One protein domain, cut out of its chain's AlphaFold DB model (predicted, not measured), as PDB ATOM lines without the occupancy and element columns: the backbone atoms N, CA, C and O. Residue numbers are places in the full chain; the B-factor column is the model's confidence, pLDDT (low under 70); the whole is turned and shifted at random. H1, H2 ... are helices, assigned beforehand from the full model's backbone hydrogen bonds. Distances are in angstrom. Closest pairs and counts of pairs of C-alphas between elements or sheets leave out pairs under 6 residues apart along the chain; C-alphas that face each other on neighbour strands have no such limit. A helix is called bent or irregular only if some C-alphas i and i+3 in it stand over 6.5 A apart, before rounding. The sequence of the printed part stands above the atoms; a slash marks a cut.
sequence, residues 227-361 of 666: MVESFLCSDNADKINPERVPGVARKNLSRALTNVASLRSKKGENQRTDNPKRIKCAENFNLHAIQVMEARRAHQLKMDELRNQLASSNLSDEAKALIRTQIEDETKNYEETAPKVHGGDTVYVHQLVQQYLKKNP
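This is residues 227 to 361 of the 666 residues of an uncharacterized protein of viral metagenome (UniProt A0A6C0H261). A long helical hairpin makes the length: H4 folds back beside the last part of H3, and short H1 and H2 form a small head at H3's other end. H5 touches no helix. The 135 printed residues, with five named helices, H1 to H5 in order, are all helix in class and loose, with a radius of gyration of the C-alphas of 20.6 A and spans of 67 by 31 by 24 A.

H1, residues 228 to 233, begins at C-alpha (23.136, 0.994, 44.796). H2, residues 247 to 257, is irregular, with C-alphas 252 and 255 8.2 A apart. H3, residues 276 to 310, measures 50.8 A; H4, residues 317 to 337, 30.4 A. H5, residues 349 to 357, ends at C-alpha (39.167, -2.123, 64.550).

H1 and H2 only just touch, closest at C-alphas 232 and 256, 7.5 A. H2 touches residues 278 to 285 of H3 alone, at a steep tilt of 51 degrees; C-alphas 257 and 282 are closest, 5.7 A. H3, with residues 299 to 310 alone, touches H4 in a hairpin, at a shallow tilt of 8 degrees, opposite ways; C-alphas 310 and 320 are closest, 5.9 A. O i to N i+4 pairs are all within hydrogen-bond range in H1, H3, H4 and H5, and 5 of 7 in H2.

C-alphas 266 and 316 are farthest apart, 67.8 A. The printed part has no cut. Links H1 to H2, H2 to H3 and H4 to H5 are long. The pLDDT is under 70 in residues 263 to 270, 313, 343 to 346 and 358 to 361.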
ATOM      1  N   MET A 227      19.587   3.221  42.350       78.38
ATOM      2  CA  MET A 227      20.087   3.091  43.726       78.38
ATOM      3  C   MET A 227      21.041   1.904  43.837       78.38
ATOM      4  O   MET A 227      20.732   0.828  43.326       78.38
ATOM      5  N   VAL A 228      22.157   2.071  44.552       85.06
ATOM      6  CA  VAL A 228      23.136   0.994  44.796       85.06
ATOM      7  C   VAL A 228      22.431  -0.230  45.381       85.06
ATOM      8  O   VAL A 228      22.591  -1.339  44.886       85.06
ATOM      9  N   GLU A 229      21.552  -0.028  46.358       84.31
ATOM     10  CA  GLU A 229      20.751  -1.073  46.992       84.31
ATOM     11  C   GLU A 229      19.853  -1.813  45.998       84.31
ATOM     12  O   GLU A 229      19.668  -3.016  46.146       84.31
ATOM     13  N   SER A 230      19.327  -1.138  44.969       81.75
ATOM     14  CA  SER A 230      18.540  -1.786  43.911       81.75
ATOM     15  C   SER A 230      19.405  -2.710  43.058       81.75
ATOM     16  O   SER A 230      18.987  -3.829  42.768       81.75
ATOM     17  N   PHE A 231      20.612  -2.282  42.679       85.94
ATOM     18  CA  PHE A 231      21.555  -3.124  41.933       85.94
ATOM     19  C   PHE A 231      22.037  -4.308  42.768       85.94
ATOM     20  O   PHE A 231      22.117  -5.417  42.258       85.94
ATOM     21  N   LEU A 232      22.279  -4.090  44.064       86.25
ATOM     22  CA  LEU A 232      22.604  -5.156  45.000       86.25
ATOM     23  C   LEU A 232      21.416  -6.139  45.107       86.25
ATOM     24  O   LEU A 232      21.563  -7.335  44.883       86.25
ATOM     25  N   CYS A 233      20.215  -5.674  45.441       79.19
ATOM     26  CA  CYS A 233      19.053  -6.546  45.661       79.19
ATOM     27  C   CYS A 233      18.494  -7.196  44.381       79.19
ATOM     28  O   CYS A 233      17.651  -8.084  44.484       79.19
ATOM     29  N   SER A 234      18.933  -6.760  43.199       78.75
ATOM     30  CA  SER A 234      18.598  -7.368  41.909       78.75
ATOM     31  C   SER A 234      19.788  -8.137  41.331       78.75
ATOM     32  O   SER A 234      20.893  -8.108  41.864       78.75
ATOM     33  N   ASP A 235      19.579  -8.827  40.213       83.12
ATOM     34  CA  ASP A 235      20.630  -9.579  39.525       83.12
ATOM     35  C   ASP A 235      21.480  -8.673  38.607       83.12
ATOM     36  O   ASP A 235      21.630  -8.930  37.413       83.12
ATOM     37  N   ASN A 236      21.964  -7.549  39.148       88.69
ATOM     38  CA  ASN A 236      22.730  -6.530  38.414       88.69
ATOM     39  C   ASN A 236      23.905  -5.950  39.225       88.69
ATOM     40  O   ASN A 236      24.398  -4.871  38.901       88.69
ATOM     41  N   ALA A 237      24.338  -6.602  40.306       90.00
ATOM     42  CA  ALA A 237      25.393  -6.059  41.168       90.00
ATOM     43  C   ALA A 237      26.717  -5.802  40.420       90.00
ATOM     44  O   ALA A 237      27.423  -4.849  40.727       90.00
ATOM     45  N   ASP A 238      27.012  -6.603  39.399       92.38
ATOM     46  CA  ASP A 238      28.152  -6.481  38.486       92.38
ATOM     47  C   ASP A 238      28.196  -5.150  37.719       92.38
ATOM     48  O   ASP A 238      29.270  -4.702  37.322       92.38
ATOM     49  N   LYS A 239      27.045  -4.489  37.547       92.06
ATOM     50  CA  LYS A 239      26.914  -3.205  36.839       92.06
ATOM     51  C   LYS A 239      27.187  -1.984  37.722       92.06
ATOM     52  O   LYS A 239      27.082  -0.853  37.248       92.06
ATOM     53  N   ILE A 240      27.480  -2.176  39.009       91.88
ATOM     54  CA  ILE A 240      27.796  -1.071  39.919       91.88
ATOM     55  C   ILE A 240      29.187  -0.536  39.570       91.88
ATOM     56  O   ILE A 240      30.175  -1.247  39.718       91.88
ATOM     57  N   ASN A 241      29.264   0.730  39.150       90.50
ATOM     58  CA  ASN A 241      30.536   1.418  38.932       90.50
ATOM     59  C   ASN A 241      31.138   1.858  40.290       90.50
ATOM     60  O   ASN A 241      30.533   2.719  40.942       90.50
ATOM     61  N   PRO A 242      32.308   1.328  40.709       90.50
ATOM     62  CA  PRO A 242      32.940   1.669  41.986       90.50
ATOM     63  C   PRO A 242      33.245   3.161  42.160       90.50
ATOM     64  O   PRO A 242      33.092   3.682  43.269       90.50
ATOM     65  N   GLU A 243      33.613   3.853  41.080       87.88
ATOM     66  CA  GLU A 243      33.979   5.274  41.070       87.88
ATOM     67  C   GLU A 243      32.798   6.179  41.448       87.88
ATOM     68  O   GLU A 243      32.962   7.162  42.167       87.88
ATOM     69  N   ARG A 244      31.581   5.801  41.032       87.06
ATOM     70  CA  ARG A 244      30.353   6.598  41.216       87.06
ATOM     71  C   ARG A 244      29.622   6.337  42.534       87.06
ATOM     72  O   ARG A 244      28.594   6.962  42.791       87.06
ATOM     73  N   VAL A 245      30.088   5.400  43.364       86.62
ATOM     74  CA  VAL A 245      29.428   5.098  44.644       86.62
ATOM     75  C   VAL A 245      29.808   6.143  45.700       86.62
ATOM     76  O   VAL A 245      30.986   6.245  46.044       86.62
ATOM     77  N   PRO A 246      28.838   6.874  46.291       82.44
ATOM     78  CA  PRO A 246      29.124   7.849  47.342       82.44
ATOM     79  C   PRO A 246      29.810   7.216  48.559       82.44
ATOM     80  O   PRO A 246      29.429   6.124  48.986       82.44
ATOM     81  N   GLY A 247      30.756   7.930  49.180       75.88
ATOM     82  CA  GLY A 247      31.560   7.415  50.300       75.88
ATOM     83  C   GLY A 247      30.725   6.893  51.479       75.88
ATOM     84  O   GLY A 247      30.996   5.813  52.003       75.88
ATOM     85  N   VAL A 248      29.644   7.595  51.840       76.94
ATOM     86  CA  VAL A 248      28.715   7.173  52.909       76.94
ATOM     87  C   VAL A 248      27.961   5.891  52.539       76.94
ATOM     88  O   VAL A 248      27.836   4.985  53.366       76.94
ATOM     89  N   ALA A 249      27.482   5.782  51.295       83.12
ATOM     90  CA  ALA A 249      26.818   4.570  50.814       83.12
ATOM     91  C   ALA A 249      27.797   3.390  50.810       83.12
ATOM     92  O   ALA A 249      27.459   2.313  51.296       83.12
ATOM     93  N   ARG A 250      29.037   3.619  50.355       82.62
ATOM     94  CA  ARG A 250      30.105   2.615  50.374       82.62
ATOM     95  C   ARG A 250      30.405   2.137  51.792       82.62
ATOM     96  O   ARG A 250      30.432   0.934  52.012       82.62
ATOM     97  N   LYS A 251      30.545   3.044  52.765       78.38
ATOM     98  CA  LYS A 251      30.759   2.706  54.185       78.38
ATOM     99  C   LYS A 251      29.633   1.834  54.745       78.38
ATOM    100  O   LYS A 251      29.889   0.833  55.408       78.38
ATOM    101  N   ASN A 252      28.382   2.207  54.476       81.50
ATOM    102  CA  ASN A 252      27.214   1.502  55.010       81.50
ATOM    103  C   ASN A 252      26.973   0.146  54.330       81.50
ATOM    104  O   ASN A 252      26.441  -0.771  54.956       81.50
ATOM    105  N   LEU A 253      27.367   0.013  53.061       86.62
ATOM    106  CA  LEU A 253      27.142  -1.173  52.235       86.62
ATOM    107  C   LEU A 253      28.430  -1.957  51.946       86.62
ATOM    108  O   LEU A 253      28.387  -2.864  51.117       86.62
ATOM    109  N   SER A 254      29.549  -1.662  52.621       82.38
ATOM    110  CA  SER A 254      30.885  -2.169  52.259       82.38
ATOM    111  C   SER A 254      30.902  -3.685  52.116       82.38
ATOM    112  O   SER A 254      31.179  -4.197  51.039       82.38
ATOM    113  N   ARG A 255      30.436  -4.403  53.143       83.25
ATOM    114  CA  ARG A 255      30.335  -5.872  53.148       83.25
ATOM    115  C   ARG A 255      29.452  -6.422  52.023       83.25
ATOM    116  O   ARG A 255      29.686  -7.515  51.530       83.25
ATOM    117  N   ALA A 256      28.411  -5.692  51.620       87.12
ATOM    118  CA  ALA A 256      27.545  -6.110  50.519       87.12
ATOM    119  C   ALA A 256      28.184  -5.863  49.142       87.12
ATOM    120  O   ALA A 256      27.901  -6.621  48.216       87.12
ATOM    121  N   LEU A 257      29.018  -4.827  49.014       89.00
ATOM    122  CA  LEU A 257      29.772  -4.505  47.800       89.00
ATOM    123  C   LEU A 257      30.974  -5.438  47.616       89.00
ATOM    124  O   LEU A 257      31.258  -5.833  46.493       89.00
ATOM    125  N   THR A 258      31.616  -5.846  48.714       86.38
ATOM    126  CA  THR A 258      32.769  -6.763  48.728       86.38
ATOM    127  C   THR A 258      32.383  -8.234  48.907       86.38
ATOM    128  O   THR A 258      33.247  -9.086  49.074       86.38
ATOM    129  N   ASN A 259      31.083  -8.554  48.869       87.00
ATOM    130  CA  ASN A 259      30.540  -9.909  49.048       87.00
ATOM    131  C   ASN A 259      31.004 -10.615  50.342       87.00
ATOM    132  O   ASN A 259      31.025 -11.841  50.417       87.00
ATOM    133  N   VAL A 260      31.322  -9.852  51.389       81.88
ATOM    134  CA  VAL A 260      31.702 -10.370  52.707       81.88
ATOM    135  C   VAL A 260      30.442 -10.658  53.527       81.88
ATOM    136  O   VAL A 260      29.504  -9.848  53.570       81.88
ATOM    137  N   ALA A 261      30.405 -11.813  54.197       77.56
ATOM    138  CA  ALA A 261      29.261 -12.246  55.005       77.56
ATOM    139  C   ALA A 261      28.841 -11.198  56.051       77.56
ATOM    140  O   ALA A 261      29.605 -10.308  56.398       77.56
ATOM    141  N   SER A 262      27.618 -11.235  56.578       71.81
ATOM    142  CA  SER A 262      27.200 -10.273  57.618       71.81
ATOM    143  C   SER A 262      27.993 -10.472  58.918       71.81
ATOM    144  O   SER A 262      28.319 -11.595  59.258       71.81
ATOM    145  N   LEU A 263      28.208  -9.428  59.729       65.06
ATOM    146  CA  LEU A 263      28.716  -9.612  61.106       65.06
ATOM    147  C   LEU A 263      27.763 -10.444  61.989       65.06
ATOM    148  O   LEU A 263      28.111 -10.821  63.099       65.06
ATOM    149  N   ARG A 264      26.535 -10.684  61.516       64.94
ATOM    150  CA  ARG A 264      25.523 -11.506  62.184       64.94
ATOM    151  C   ARG A 264      25.344 -12.895  61.550       64.94
ATOM    152  O   ARG A 264      24.441 -13.605  61.990       64.94
ATOM    153  N   SER A 265      26.096 -13.254  60.498       64.12
ATOM    154  CA  SER A 265      26.001 -14.599  59.905       64.12
ATOM    155  C   SER A 265      26.483 -15.653  60.904       64.12
ATOM    156  O   SER A 265      27.284 -15.358  61.791       64.12
ATOM    157  N   LYS A 266      25.951 -16.876  60.801       58.81
ATOM    158  CA  LYS A 266      26.371 -17.991  61.661       58.81
ATOM    159  C   LYS A 266      27.863 -18.287  61.418       58.81
ATOM    160  O   LYS A 266      28.357 -18.081  60.310       58.81
ATOM    161  N   LYS A 267      28.575 -18.748  62.458       52.47
ATOM    162  CA  LYS A 267      30.021 -19.059  62.418       52.47
ATOM    163  C   LYS A 267      30.386 -19.863  61.156       52.47
ATOM    164  O   LYS A 267      29.865 -20.959  60.975       52.47
ATOM    165  N   GLY A 268      31.304 -19.332  60.340       56.94
ATOM    166  CA  GLY A 268      31.973 -20.054  59.244       56.94
ATOM    167  C   GLY A 268      31.791 -19.475  57.837       56.94
ATOM    168  O   GLY A 268      32.598 -19.770  56.961       56.94
ATOM    169  N   GLU A 269      30.786 -18.629  57.599       60.28
ATOM    170  CA  GLU A 269      30.588 -18.013  56.278       60.28
ATOM    171  C   GLU A 269      31.498 -16.789  56.110       60.28
ATOM    172  O   GLU A 269      31.302 -15.769  56.769       60.28
ATOM    173  N   ASN A 270      32.481 -16.875  55.210       68.88
ATOM    174  CA  ASN A 270      33.313 -15.729  54.815       68.88
ATOM    175  C   ASN A 270      32.646 -14.903  53.700       68.88
ATOM    176  O   ASN A 270      32.808 -13.682  53.627       68.88
ATOM    177  N   GLN A 271      31.841 -15.565  52.867       75.94
ATOM    178  CA  GLN A 271      31.186 -15.008  51.690       75.94
ATOM    179  C   GLN A 271      29.691 -14.792  51.940       75.94
ATOM    180  O   GLN A 271      29.034 -15.599  52.591       75.94
ATOM    181  N   ARG A 272      29.139 -13.685  51.433       79.75
ATOM    182  CA  ARG A 272      27.727 -13.330  51.625       79.75
ATOM    183  C   ARG A 272      26.788 -14.132  50.730       79.75
ATOM    184  O   ARG A 272      25.681 -14.448  51.152       79.75
ATOM    185  N   THR A 273      27.177 -14.343  49.474       83.00
ATOM    186  CA  THR A 273      26.360 -15.009  48.451       83.00
ATOM    187  C   THR A 273      27.244 -15.668  47.400       83.00
ATOM    188  O   THR A 273      28.273 -15.095  47.048       83.00
ATOM    189  N   ASP A 274      26.793 -16.774  46.810       87.44
ATOM    190  CA  ASP A 274      27.464 -17.446  45.681       87.44
ATOM    191  C   ASP A 274      27.017 -16.915  44.309       87.44
ATOM    192  O   ASP A 274      27.304 -17.502  43.269       87.44
ATOM    193  N   ASN A 275      26.292 -15.791  44.277       88.75
ATOM    194  CA  ASN A 275      25.841 -15.201  43.022       88.75
ATOM    195  C   ASN A 275      27.062 -14.672  42.228       88.75
ATOM    196  O   ASN A 275      27.786 -13.808  42.736       88.75
ATOM    197  N   PRO A 276      27.270 -15.101  40.969       92.62
ATOM    198  CA  PRO A 276      28.450 -14.729  40.187       92.62
ATOM    199  C   PRO A 276      28.554 -13.219  39.933       92.62
ATOM    200  O   PRO A 276      29.649 -12.671  39.928       92.62
ATOM    201  N   LYS A 277      27.429 -12.503  39.805       92.94
ATOM    202  CA  LYS A 277      27.417 -11.040  39.647       92.94
ATOM    203  C   LYS A 277      27.784 -10.308  40.935       92.94
ATOM    204  O   LYS A 277      28.335  -9.212  40.889       92.94
ATOM    205  N   ARG A 278      27.510 -10.907  42.099       90.56
ATOM    206  CA  ARG A 278      27.950 -10.389  43.408       90.56
ATOM    207  C   ARG A 278      29.447 -10.555  43.600       90.56
ATOM    208  O   ARG A 278      30.095  -9.626  44.070       90.56
ATOM    209  N   ILE A 279      29.975 -11.705  43.193       91.56
ATOM    210  CA  ILE A 279      31.414 -11.963  43.159       91.56
ATOM    211  C   ILE A 279      32.078 -10.977  42.191       91.56
ATOM    212  O   ILE A 279      33.004 -10.274  42.584       91.56
ATOM    213  N   LYS A 280      31.521 -10.806  40.985       93.75
ATOM    214  CA  LYS A 280      32.043  -9.858  39.996       93.75
ATOM    215  C   LYS A 280      32.019  -8.407  40.474       93.75
ATOM    216  O   LYS A 280      32.964  -7.667  40.236       93.75
ATOM    217  N   CYS A 281      30.967  -8.001  41.184       93.25
ATOM    218  CA  CYS A 281      30.922  -6.703  41.859       93.25
ATOM    219  C   CYS A 281      32.103  -6.545  42.826       93.25
ATOM    220  O   CYS A 281      32.823  -5.554  42.747       93.25
ATOM    221  N   ALA A 282      32.335  -7.525  43.703       91.38
ATOM    222  CA  ALA A 282      33.446  -7.480  44.650       91.38
ATOM    223  C   ALA A 282      34.810  -7.407  43.942       91.38
ATOM    224  O   ALA A 282      35.643  -6.583  44.317       91.38
ATOM    225  N   GLU A 283      35.006  -8.191  42.877       93.00
ATOM    226  CA  GLU A 283      36.199  -8.123  42.023       93.00
ATOM    227  C   GLU A 283      36.390  -6.731  41.416       93.00
ATOM    228  O   GLU A 283      37.482  -6.183  41.500       93.00
ATOM    229  N   ASN A 284      35.339  -6.134  40.845       93.69
ATOM    230  CA  ASN A 284      35.410  -4.807  40.229       93.69
ATOM    231  C   ASN A 284      35.807  -3.733  41.255       93.69
ATOM    232  O   ASN A 284      36.623  -2.868  40.953       93.69
ATOM    233  N   PHE A 285      35.265  -3.796  42.477       92.00
ATOM    234  CA  PHE A 285      35.649  -2.884  43.560       92.00
ATOM    235  C   PHE A 285      37.108  -3.071  43.979       92.00
ATOM    236  O   PHE A 285      37.806  -2.081  44.194       92.00
ATOM    237  N   ASN A 286      37.566  -4.320  44.077       90.88
ATOM    238  CA  ASN A 286      38.945  -4.632  44.430       90.88
ATOM    239  C   ASN A 286      39.929  -4.165  43.344       90.88
ATOM    240  O   ASN A 286      40.905  -3.486  43.647       90.88
ATOM    241  N   LEU A 287      39.636  -4.464  42.076       93.06
ATOM    242  CA  LEU A 287      40.435  -4.036  40.926       93.06
ATOM    243  C   LEU A 287      40.518  -2.510  40.838       93.06
ATOM    244  O   LEU A 287      41.610  -1.975  40.684       93.06
ATOM    245  N   HIS A 288      39.390  -1.811  41.001       93.06
ATOM    246  CA  HIS A 288      39.366  -0.345  41.009       93.06
ATOM    247  C   HIS A 288      40.229   0.233  42.134       93.06
ATOM    248  O   HIS A 288      41.006   1.155  41.910       93.06
ATOM    249  N   ALA A 289      40.132  -0.325  43.345       90.94
ATOM    250  CA  ALA A 289      40.960   0.106  44.467       90.94
ATOM    251  C   ALA A 289      42.459  -0.080  44.186       90.94
ATOM    252  O   ALA A 289      43.243   0.833  44.432       90.94
ATOM    253  N   ILE A 290      42.848  -1.227  43.620       91.19
ATOM    254  CA  ILE A 290      44.237  -1.505  43.233       91.19
ATOM    255  C   ILE A 290      44.721  -0.492  42.189       91.19
ATOM    256  O   ILE A 290      45.773   0.108  42.386       91.19
ATOM    257  N   GLN A 291      43.929  -0.224  41.145       92.81
ATOM    258  CA  GLN A 291      44.267   0.756  40.105       92.81
ATOM    259  C   GLN A 291      44.507   2.159  40.679       92.81
ATOM    260  O   GLN A 291      45.460   2.833  40.296       92.81
ATOM    261  N   VAL A 292      43.679   2.586  41.636       90.69
ATOM    262  CA  VAL A 292      43.827   3.875  42.337       90.69
ATOM    263  C   VAL A 292      45.124   3.925  43.134       90.69
ATOM    264  O   VAL A 292      45.872   4.901  43.061       90.69
ATOM    265  N   MET A 293      45.423   2.860  43.874       88.88
ATOM    266  CA  MET A 293      46.647   2.773  44.666       88.88
ATOM    267  C   MET A 293      47.908   2.739  43.791       88.88
ATOM    268  O   MET A 293      48.908   3.371  44.137       88.88
ATOM    269  N   GLU A 294      47.876   2.021  42.669       90.75
ATOM    270  CA  GLU A 294      48.989   1.932  41.719       90.75
ATOM    271  C   GLU A 294      49.240   3.262  41.006       90.75
ATOM    272  O   GLU A 294      50.388   3.709  40.966       90.75
ATOM    273  N   ALA A 295      48.185   3.928  40.523       91.62
ATOM    274  CA  ALA A 295      48.286   5.243  39.890       91.62
ATOM    275  C   ALA A 295      48.921   6.271  40.837       91.62
ATOM    276  O   ALA A 295      49.877   6.955  40.469       91.62
ATOM    277  N   ARG A 296      48.462   6.317  42.095       88.44
ATOM    278  CA  ARG A 296      49.059   7.176  43.124       88.44
ATOM    279  C   ARG A 296      50.525   6.849  43.368       88.44
ATOM    280  O   ARG A 296      51.350   7.753  43.470       88.44
ATOM    281  N   ARG A 297      50.860   5.563  43.506       87.19
ATOM    282  CA  ARG A 297      52.239   5.134  43.766       87.19
ATOM    283  C   ARG A 297      53.168   5.559  42.631       87.19
ATOM    284  O   ARG A 297      54.266   6.033  42.909       87.19
ATOM    285  N   ALA A 298      52.739   5.392  41.383       90.50
ATOM    286  CA  ALA A 298      53.500   5.826  40.217       90.50
ATOM    287  C   ALA A 298      53.738   7.343  40.244       90.50
ATOM    288  O   ALA A 298      54.882   7.781  40.122       90.50
ATOM    289  N   HIS A 299      52.687   8.123  40.513       90.19
ATOM    290  CA  HIS A 299      52.787   9.574  40.647       90.19
ATOM    291  C   HIS A 299      53.750   9.987  41.772       90.19
ATOM    292  O   HIS A 299      54.641  10.806  41.564       90.19
ATOM    293  N   GLN A 300      53.656   9.358  42.948       84.81
ATOM    294  CA  GLN A 300      54.550   9.636  44.074       84.81
ATOM    295  C   GLN A 300      56.020   9.353  43.737       84.81
ATOM    296  O   GLN A 300      56.879  10.182  44.027       84.81
ATOM    297  N   LEU A 301      56.315   8.209  43.109       87.44
ATOM    298  CA  LEU A 301      57.679   7.873  42.688       87.44
ATOM    299  C   LEU A 301      58.224   8.903  41.694       87.44
ATOM    300  O   LEU A 301      59.387   9.293  41.799       87.44
ATOM    301  N   LYS A 302      57.378   9.381  40.773       91.12
ATOM    302  CA  LYS A 302      57.758  10.426  39.822       91.12
ATOM    303  C   LYS A 302      58.034  11.763  40.514       91.12
ATOM    304  O   LYS A 302      59.020  12.422  40.194       91.12
ATOM    305  N   MET A 303      57.216  12.136  41.498       88.31
ATOM    306  CA  MET A 303      57.427  13.341  42.309       88.31
ATOM    307  C   MET A 303      58.719  13.279  43.119       88.31
ATOM    308  O   MET A 303      59.453  14.265  43.176       88.31
ATOM    309  N   ASP A 304      59.022  12.132  43.724       83.94
ATOM    310  CA  ASP A 304      60.266  11.943  44.471       83.94
ATOM    311  C   ASP A 304      61.491  12.020  43.546       83.94
ATOM    312  O   ASP A 304      62.485  12.653  43.900       83.94
ATOM    313  N   GLU A 305      61.418  11.438  42.345       89.19
ATOM    314  CA  GLU A 305      62.470  11.549  41.328       89.19
ATOM    315  C   GLU A 305      62.752  13.018  40.969       89.19
ATOM    316  O   GLU A 305      63.896  13.465  41.066       89.19
ATOM    317  N   LEU A 306      61.713  13.784  40.619       89.56
ATOM    318  CA  LEU A 306      61.842  15.193  40.230       89.56
ATOM    319  C   LEU A 306      62.343  16.072  41.386       89.56
ATOM    320  O   LEU A 306      63.211  16.923  41.191       89.56
ATOM    321  N   ARG A 307      61.859  15.845  42.613       84.31
ATOM    322  CA  ARG A 307      62.326  16.578  43.803       84.31
ATOM    323  C   ARG A 307      63.783  16.272  44.141       84.31
ATOM    324  O   ARG A 307      64.528  17.187  44.486       84.31
ATOM    325  N   ASN A 308      64.210  15.017  44.005       84.38
ATOM    326  CA  ASN A 308      65.610  14.642  44.202       84.38
ATOM    327  C   ASN A 308      66.521  15.280  43.148       84.38
ATOM    328  O   ASN A 308      67.622  15.715  43.481       84.38
ATOM    329  N   GLN A 309      66.057  15.383  41.897       87.31
ATOM    330  CA  GLN A 309      66.767  16.146  40.871       87.31
ATOM    331  C   GLN A 309      66.881  17.616  41.287       87.31
ATOM    332  O   GLN A 309      67.992  18.135  41.326       87.31
ATOM    333  N   LEU A 310      65.778  18.253  41.696       84.81
ATOM    334  CA  LEU A 310      65.750  19.660  42.121       84.81
ATOM    335  C   LEU A 310      66.699  19.970  43.294       84.81
ATOM    336  O   LEU A 310      67.267  21.061  43.348       84.81
ATOM    337  N   ALA A 311      66.889  19.021  44.215       78.38
ATOM    338  CA  ALA A 311      67.777  19.155  45.371       78.38
ATOM    339  C   ALA A 311      69.282  19.057  45.031       78.38
ATOM    340  O   ALA A 311      70.123  19.300  45.898       78.38
ATOM    341  N   SER A 312      69.645  18.705  43.793       80.44
ATOM    342  CA  SER A 312      71.041  18.589  43.362       80.44
ATOM    343  C   SER A 312      71.755  19.945  43.348       80.44
ATOM    344  O   SER A 312      71.317  20.904  42.709       80.44
ATOM    345  N   SER A 313      72.910  20.015  44.013       66.56
ATOM    346  CA  SER A 313      73.700  21.239  44.210       66.56
ATOM    347  C   SER A 313      74.347  21.808  42.937       66.56
ATOM    348  O   SER A 313      74.779  22.956  42.952       66.56
ATOM    349  N   ASN A 314      74.373  21.057  41.829       79.62
ATOM    350  CA  ASN A 314      75.070  21.426  40.585       79.62
ATOM    351  C   ASN A 314      74.152  21.942  39.455       79.62
ATOM    352  O   ASN A 314      74.590  22.046  38.311       79.62
ATOM    353  N   LEU A 315      72.876  22.228  39.733       81.75
ATOM    354  CA  LEU A 315      71.915  22.674  38.714       81.75
ATOM    355  C   LEU A 315      71.909  24.197  38.524       81.75
ATOM    356  O   LEU A 315      71.873  24.944  39.505       81.75
ATOM    357  N   SER A 316      71.854  24.644  37.261       86.94
ATOM    358  CA  SER A 316      71.580  26.044  36.912       86.94
ATOM    359  C   SER A 316      70.154  26.445  37.301       86.94
ATOM    360  O   SER A 316      69.264  25.597  37.416       86.94
ATOM    361  N   ASP A 317      69.912  27.743  37.477       85.44
ATOM    362  CA  ASP A 317      68.577  28.248  37.823       85.44
ATOM    363  C   ASP A 317      67.538  27.953  36.728       85.44
ATOM    364  O   ASP A 317      66.397  27.614  37.040       85.44
ATOM    365  N   GLU A 318      67.949  27.964  35.456       87.06
ATOM    366  CA  GLU A 318      67.118  27.549  34.316       87.06
ATOM    367  C   GLU A 318      66.709  26.071  34.406       87.06
ATOM    368  O   GLU A 318      65.541  25.730  34.210       87.06
ATOM    369  N   ALA A 319      67.642  25.181  34.767       87.25
ATOM    370  CA  ALA A 319      67.347  23.759  34.930       87.25
ATOM    371  C   ALA A 319      66.406  23.505  36.120       87.25
ATOM    372  O   ALA A 319      65.503  22.672  36.032       87.25
ATOM    373  N   LYS A 320      66.563  24.257  37.219       86.81
ATOM    374  CA  LYS A 320      65.641  24.206  38.365       86.81
ATOM    375  C   LYS A 320      64.238  24.686  37.993       86.81
ATOM    376  O   LYS A 320      63.264  24.074  38.429       86.81
ATOM    377  N   ALA A 321      64.124  25.751  37.197       88.94
ATOM    378  CA  ALA A 321      62.836  26.248  36.713       88.94
ATOM    379  C   ALA A 321      62.116  25.200  35.848       88.94
ATOM    380  O   ALA A 321      60.940  24.933  36.077       88.94
ATOM    381  N   LEU A 322      62.838  24.533  34.942       91.62
ATOM    382  CA  LEU A 322      62.275  23.470  34.104       91.62
ATOM    383  C   LEU A 322      61.739  22.290  34.931       91.62
ATOM    384  O   LEU A 322      60.647  21.795  34.660       91.62
ATOM    385  N   ILE A 323      62.477  21.852  35.957       90.88
ATOM    386  CA  ILE A 323      62.036  20.762  36.843       90.88
ATOM    387  C   ILE A 323      60.770  21.161  37.620       90.88
ATOM    388  O   ILE A 323      59.882  20.330  37.799       90.88
ATOM    389  N   ARG A 324      60.643  22.425  38.050       88.94
ATOM    390  CA  ARG A 324      59.415  22.920  38.702       88.94
ATOM    391  C   ARG A 324      58.208  22.846  37.767       88.94
ATOM    392  O   ARG A 324      57.179  22.322  38.177       88.94
ATOM    393  N   THR A 325      58.359  23.255  36.508       92.00
ATOM    394  CA  THR A 325      57.297  23.108  35.499       92.00
ATOM    395  C   THR A 325      56.920  21.640  35.280       92.00
ATOM    396  O   THR A 325      55.741  21.311  35.244       92.00
ATOM    397  N   GLN A 326      57.894  20.723  35.236       93.50
ATOM    398  CA  GLN A 326      57.606  19.284  35.132       93.50
ATOM    399  C   GLN A 326      56.816  18.742  36.333       93.50
ATOM    400  O   GLN A 326      55.959  17.877  36.161       93.50
ATOM    401  N   ILE A 327      57.094  19.232  37.546       89.25
ATOM    402  CA  ILE A 327      56.335  18.873  38.754       89.25
ATOM    403  C   ILE A 327      54.882  19.350  38.632       89.25
ATOM    404  O   ILE A 327      53.963  18.587  38.944       89.25
ATOM    405  N   GLU A 328      54.668  20.584  38.171       89.31
ATOM    406  CA  GLU A 328      53.334  21.158  37.962       89.31
ATOM    407  C   GLU A 328      52.541  20.379  36.902       89.31
ATOM    408  O   GLU A 328      51.406  19.970  37.163       89.31
ATOM    409  N   ASP A 329      53.155  20.095  35.751       92.19
ATOM    410  CA  ASP A 329      52.532  19.359  34.646       92.19
ATOM    411  C   ASP A 329      52.154  17.926  35.043       92.19
ATOM    412  O   ASP A 329      51.039  17.473  34.779       92.19
ATOM    413  N   GLU A 330      53.054  17.209  35.718       92.31
ATOM    414  CA  GLU A 330      52.795  15.843  36.181       92.31
ATOM    415  C   GLU A 330      51.703  15.813  37.263       92.31
ATOM    416  O   GLU A 330      50.859  14.915  37.273       92.31
ATOM    417  N   THR A 331      51.672  16.816  38.149       88.81
ATOM    418  CA  THR A 331      50.600  16.974  39.145       88.81
ATOM    419  C   THR A 331      49.251  17.182  38.463       88.81
ATOM    420  O   THR A 331      48.281  16.498  38.794       88.81
ATOM    421  N   LYS A 332      49.189  18.080  37.476       90.62
ATOM    422  CA  LYS A 332      47.970  18.347  36.707       90.62
ATOM    423  C   LYS A 332      47.497  17.105  35.946       90.62
ATOM    424  O   LYS A 332      46.321  16.750  36.015       90.62
ATOM    425  N   ASN A 333      48.413  16.405  35.277       92.50
ATOM    426  CA  ASN A 333      48.103  15.176  34.551       92.50
ATOM    427  C   ASN A 333      47.532  14.089  35.479       92.50
ATOM    428  O   ASN A 333      46.543  13.436  35.135       92.50
ATOM    429  N   TYR A 334      48.101  13.915  36.677       90.81
ATOM    430  CA  TYR A 334      47.569  12.987  37.677       90.81
ATOM    431  C   TYR A 334      46.146  13.371  38.116       90.81
ATOM    432  O   TYR A 334      45.262  12.518  38.148       90.81
ATOM    433  N   GLU A 335      45.877  14.647  38.391       87.19
ATOM    434  CA  GLU A 335      44.547  15.108  38.824       87.19
ATOM    435  C   GLU A 335      43.447  14.917  37.765       87.19
ATOM    436  O   GLU A 335      42.281  14.652  38.107       87.19
ATOM    437  N   GLU A 336      43.812  15.039  36.488       88.56
ATOM    438  CA  GLU A 336      42.909  14.877  35.347       88.56
ATOM    439  C   GLU A 336      42.658  13.402  34.998       88.56
ATOM    440  O   GLU A 336      41.525  13.037  34.677       88.56
ATOM    441  N   THR A 337      43.683  12.546  35.086       89.44
ATOM    442  CA  THR A 337      43.638  11.178  34.533       89.44
ATOM    443  C   THR A 337      43.537  10.062  35.572       89.44
ATOM    444  O   THR A 337      43.113   8.954  35.228       89.44
ATOM    445  N   ALA A 338      43.901  10.311  36.835       87.44
ATOM    446  CA  ALA A 338      43.927   9.260  37.843       87.44
ATOM    447  C   ALA A 338      42.511   8.749  38.172       87.44
ATOM    448  O   ALA A 338      41.581   9.547  38.341       87.44
ATOM    449  N   PRO A 339      42.332   7.424  38.324       88.25
ATOM    450  CA  PRO A 339      41.061   6.860  38.756       88.25
ATOM    451  C   PRO A 339      40.708   7.378  40.154       88.25
ATOM    452  O   PRO A 339      41.540   7.386  41.064       88.25
ATOM    453  N   LYS A 340      39.454   7.808  40.340       84.62
ATOM    454  CA  LYS A 340      39.028   8.476  41.577       84.62
ATOM    455  C   LYS A 340      38.257   7.540  42.497       84.62
ATOM    456  O   LYS A 340      37.574   6.600  42.084       84.62
ATOM    457  N   VAL A 341      38.331   7.827  43.792       84.19
ATOM    458  CA  VAL A 341      37.538   7.154  44.823       84.19
ATOM    459  C   VAL A 341      36.847   8.212  45.666       84.19
ATOM    460  O   VAL A 341      37.485   8.996  46.360       84.19
ATOM    461  N   HIS A 342      35.512   8.223  45.647       73.88
ATOM    462  CA  HIS A 342      34.741   9.082  46.547       73.88
ATOM    463  C   HIS A 342      35.027   8.740  48.015       73.88
ATOM    464  O   HIS A 342      34.910   7.584  48.432       73.88
ATOM    465  N   GLY A 343      35.365   9.745  48.819       62.50
ATOM    466  CA  GLY A 343      35.635   9.547  50.244       62.50
ATOM    467  C   GLY A 343      36.498  10.626  50.880       62.50
ATOM    468  O   GLY A 343      36.257  10.926  52.042       62.50
ATOM    469  N   GLY A 344      37.402  11.262  50.127       58.03
ATOM    470  CA  GLY A 344      38.297  12.299  50.661       58.03
ATOM    471  C   GLY A 344      37.564  13.449  51.369       58.03
ATOM    472  O   GLY A 344      38.033  13.931  52.395       58.03
ATOM    473  N   ASP A 345      36.394  13.868  50.872       60.09
ATOM    474  CA  ASP A 345      35.605  14.991  51.426       60.09
ATOM    475  C   ASP A 345      34.581  14.607  52.495       60.09
ATOM    476  O   ASP A 345      34.049  15.469  53.187       60.09
ATOM    477  N   THR A 346      34.249  13.321  52.615       65.50
ATOM    478  CA  THR A 346      33.069  12.877  53.387       65.50
ATOM    479  C   THR A 346      33.365  11.769  54.389       65.50
ATOM    480  O   THR A 346      32.500  11.430  55.198       65.50
ATOM    481  N   VAL A 347      34.568  11.191  54.350       73.56
ATOM    482  CA  VAL A 347      35.015  10.133  55.253       73.56
ATOM    483  C   VAL A 347      36.248  10.617  55.999       73.56
ATOM    484  O   VAL A 347      37.263  10.954  55.401       73.56
ATOM    485  N   TYR A 348      36.162  10.630  57.325       80.62
ATOM    486  CA  TYR A 348      37.279  11.029  58.175       80.62
ATOM    487  C   TYR A 348      38.235   9.861  58.420       80.62
ATOM    488  O   TYR A 348      37.804   8.709  58.519       80.62
ATOM    489  N   VAL A 349      39.524  10.154  58.617       86.38
ATOM    490  CA  VAL A 349      40.558   9.121  58.803       86.38
ATOM    491  C   VAL A 349      40.288   8.202  59.998       86.38
ATOM    492  O   VAL A 349      40.412   6.987  59.867       86.38
ATOM    493  N   HIS A 350      39.786   8.726  61.122       85.19
ATOM    494  CA  HIS A 350      39.417   7.891  62.274       85.19
ATOM    495  C   HIS A 350      38.294   6.896  61.936       85.19
ATOM    496  O   HIS A 350      38.229   5.812  62.506       85.19
ATOM    497  N   GLN A 351      37.416   7.213  60.975       85.19
ATOM    498  CA  GLN A 351      36.374   6.286  60.528       85.19
ATOM    499  C   GLN A 351      36.942   5.152  59.672       85.19
ATOM    500  O   GLN A 351      36.354   4.071  59.642       85.19
ATOM    501  N   LEU A 352      38.055   5.387  58.969       88.31
ATOM    502  CA  LEU A 352      38.804   4.338  58.274       88.31
ATOM    503  C   LEU A 352      39.521   3.442  59.291       88.31
ATOM    504  O   LEU A 352      39.350   2.226  59.246       88.31
ATOM    505  N   VAL A 353      40.198   4.037  60.282       89.69
ATOM    506  CA  VAL A 353      40.830   3.304  61.396       89.69
ATOM    507  C   VAL A 353      39.813   2.408  62.109       89.69
ATOM    508  O   VAL A 353      40.020   1.204  62.253       89.69
ATOM    509  N   GLN A 354      38.648   2.949  62.467       85.56
ATOM    510  CA  GLN A 354      37.587   2.173  63.110       85.56
ATOM    511  C   GLN A 354      37.063   1.014  62.260       85.56
ATOM    512  O   GLN A 354      36.611   0.018  62.820       85.56
ATOM    513  N   GLN A 355      37.080   1.117  60.928       83.50
ATOM    514  CA  GLN A 355      36.650   0.009  60.075       83.50
ATOM    515  C   GLN A 355      37.569  -1.209  60.216       83.50
ATOM    516  O   GLN A 355      37.047  -2.323  60.250       83.50
ATOM    517  N   TYR A 356      38.873  -1.002  60.415       84.38
ATOM    518  CA  TYR A 356      39.820  -2.072  60.740       84.38
ATOM    519  C   TYR A 356      39.667  -2.608  62.171       84.38
ATOM    520  O   TYR A 356      39.862  -3.798  62.407       84.38
ATOM    521  N   LEU A 357      39.274  -1.758  63.127       79.31
ATOM    522  CA  LEU A 357      39.167  -2.123  64.550       79.31
ATOM    523  C   LEU A 357      37.800  -2.704  64.968       79.31
ATOM    524  O   LEU A 357      37.625  -3.114  66.121       79.31
ATOM    525  N   LYS A 358      36.806  -2.755  64.068       68.81
ATOM    526  CA  LYS A 358      35.462  -3.287  64.367       68.81
ATOM    527  C   LYS A 358      35.519  -4.763  64.781       68.81
ATOM    528  O   LYS A 358      35.722  -5.655  63.961       68.81
ATOM    529  N   LYS A 359      35.237  -5.029  66.061       56.75
ATOM    530  CA  LYS A 359      35.070  -6.387  66.607       56.75
ATOM    531  C   LYS A 359      33.770  -7.026  66.105       56.75
ATOM    532  O   LYS A 359      32.751  -6.349  65.963       56.75
ATOM    533  N   ASN A 360      33.786  -8.340  65.874       52.12
ATOM    534  CA  ASN A 360      32.568  -9.101  65.603       52.12
ATOM    535  C   ASN A 360      31.737  -9.207  66.903       52.12
ATOM    536  O   ASN A 360      32.244  -9.762  67.878       52.12
ATOM    537  N   PRO A 361      30.478  -8.720  66.946       50.72
ATOM    538  CA  PRO A 361      29.656  -8.751  68.159       50.72
ATOM    539  C   PRO A 361      29.402 -10.159  68.718       50.72
ATOM    540  O   PRO A 361      29.064 -10.288  69.890       50.72
TER     541      PRO A 361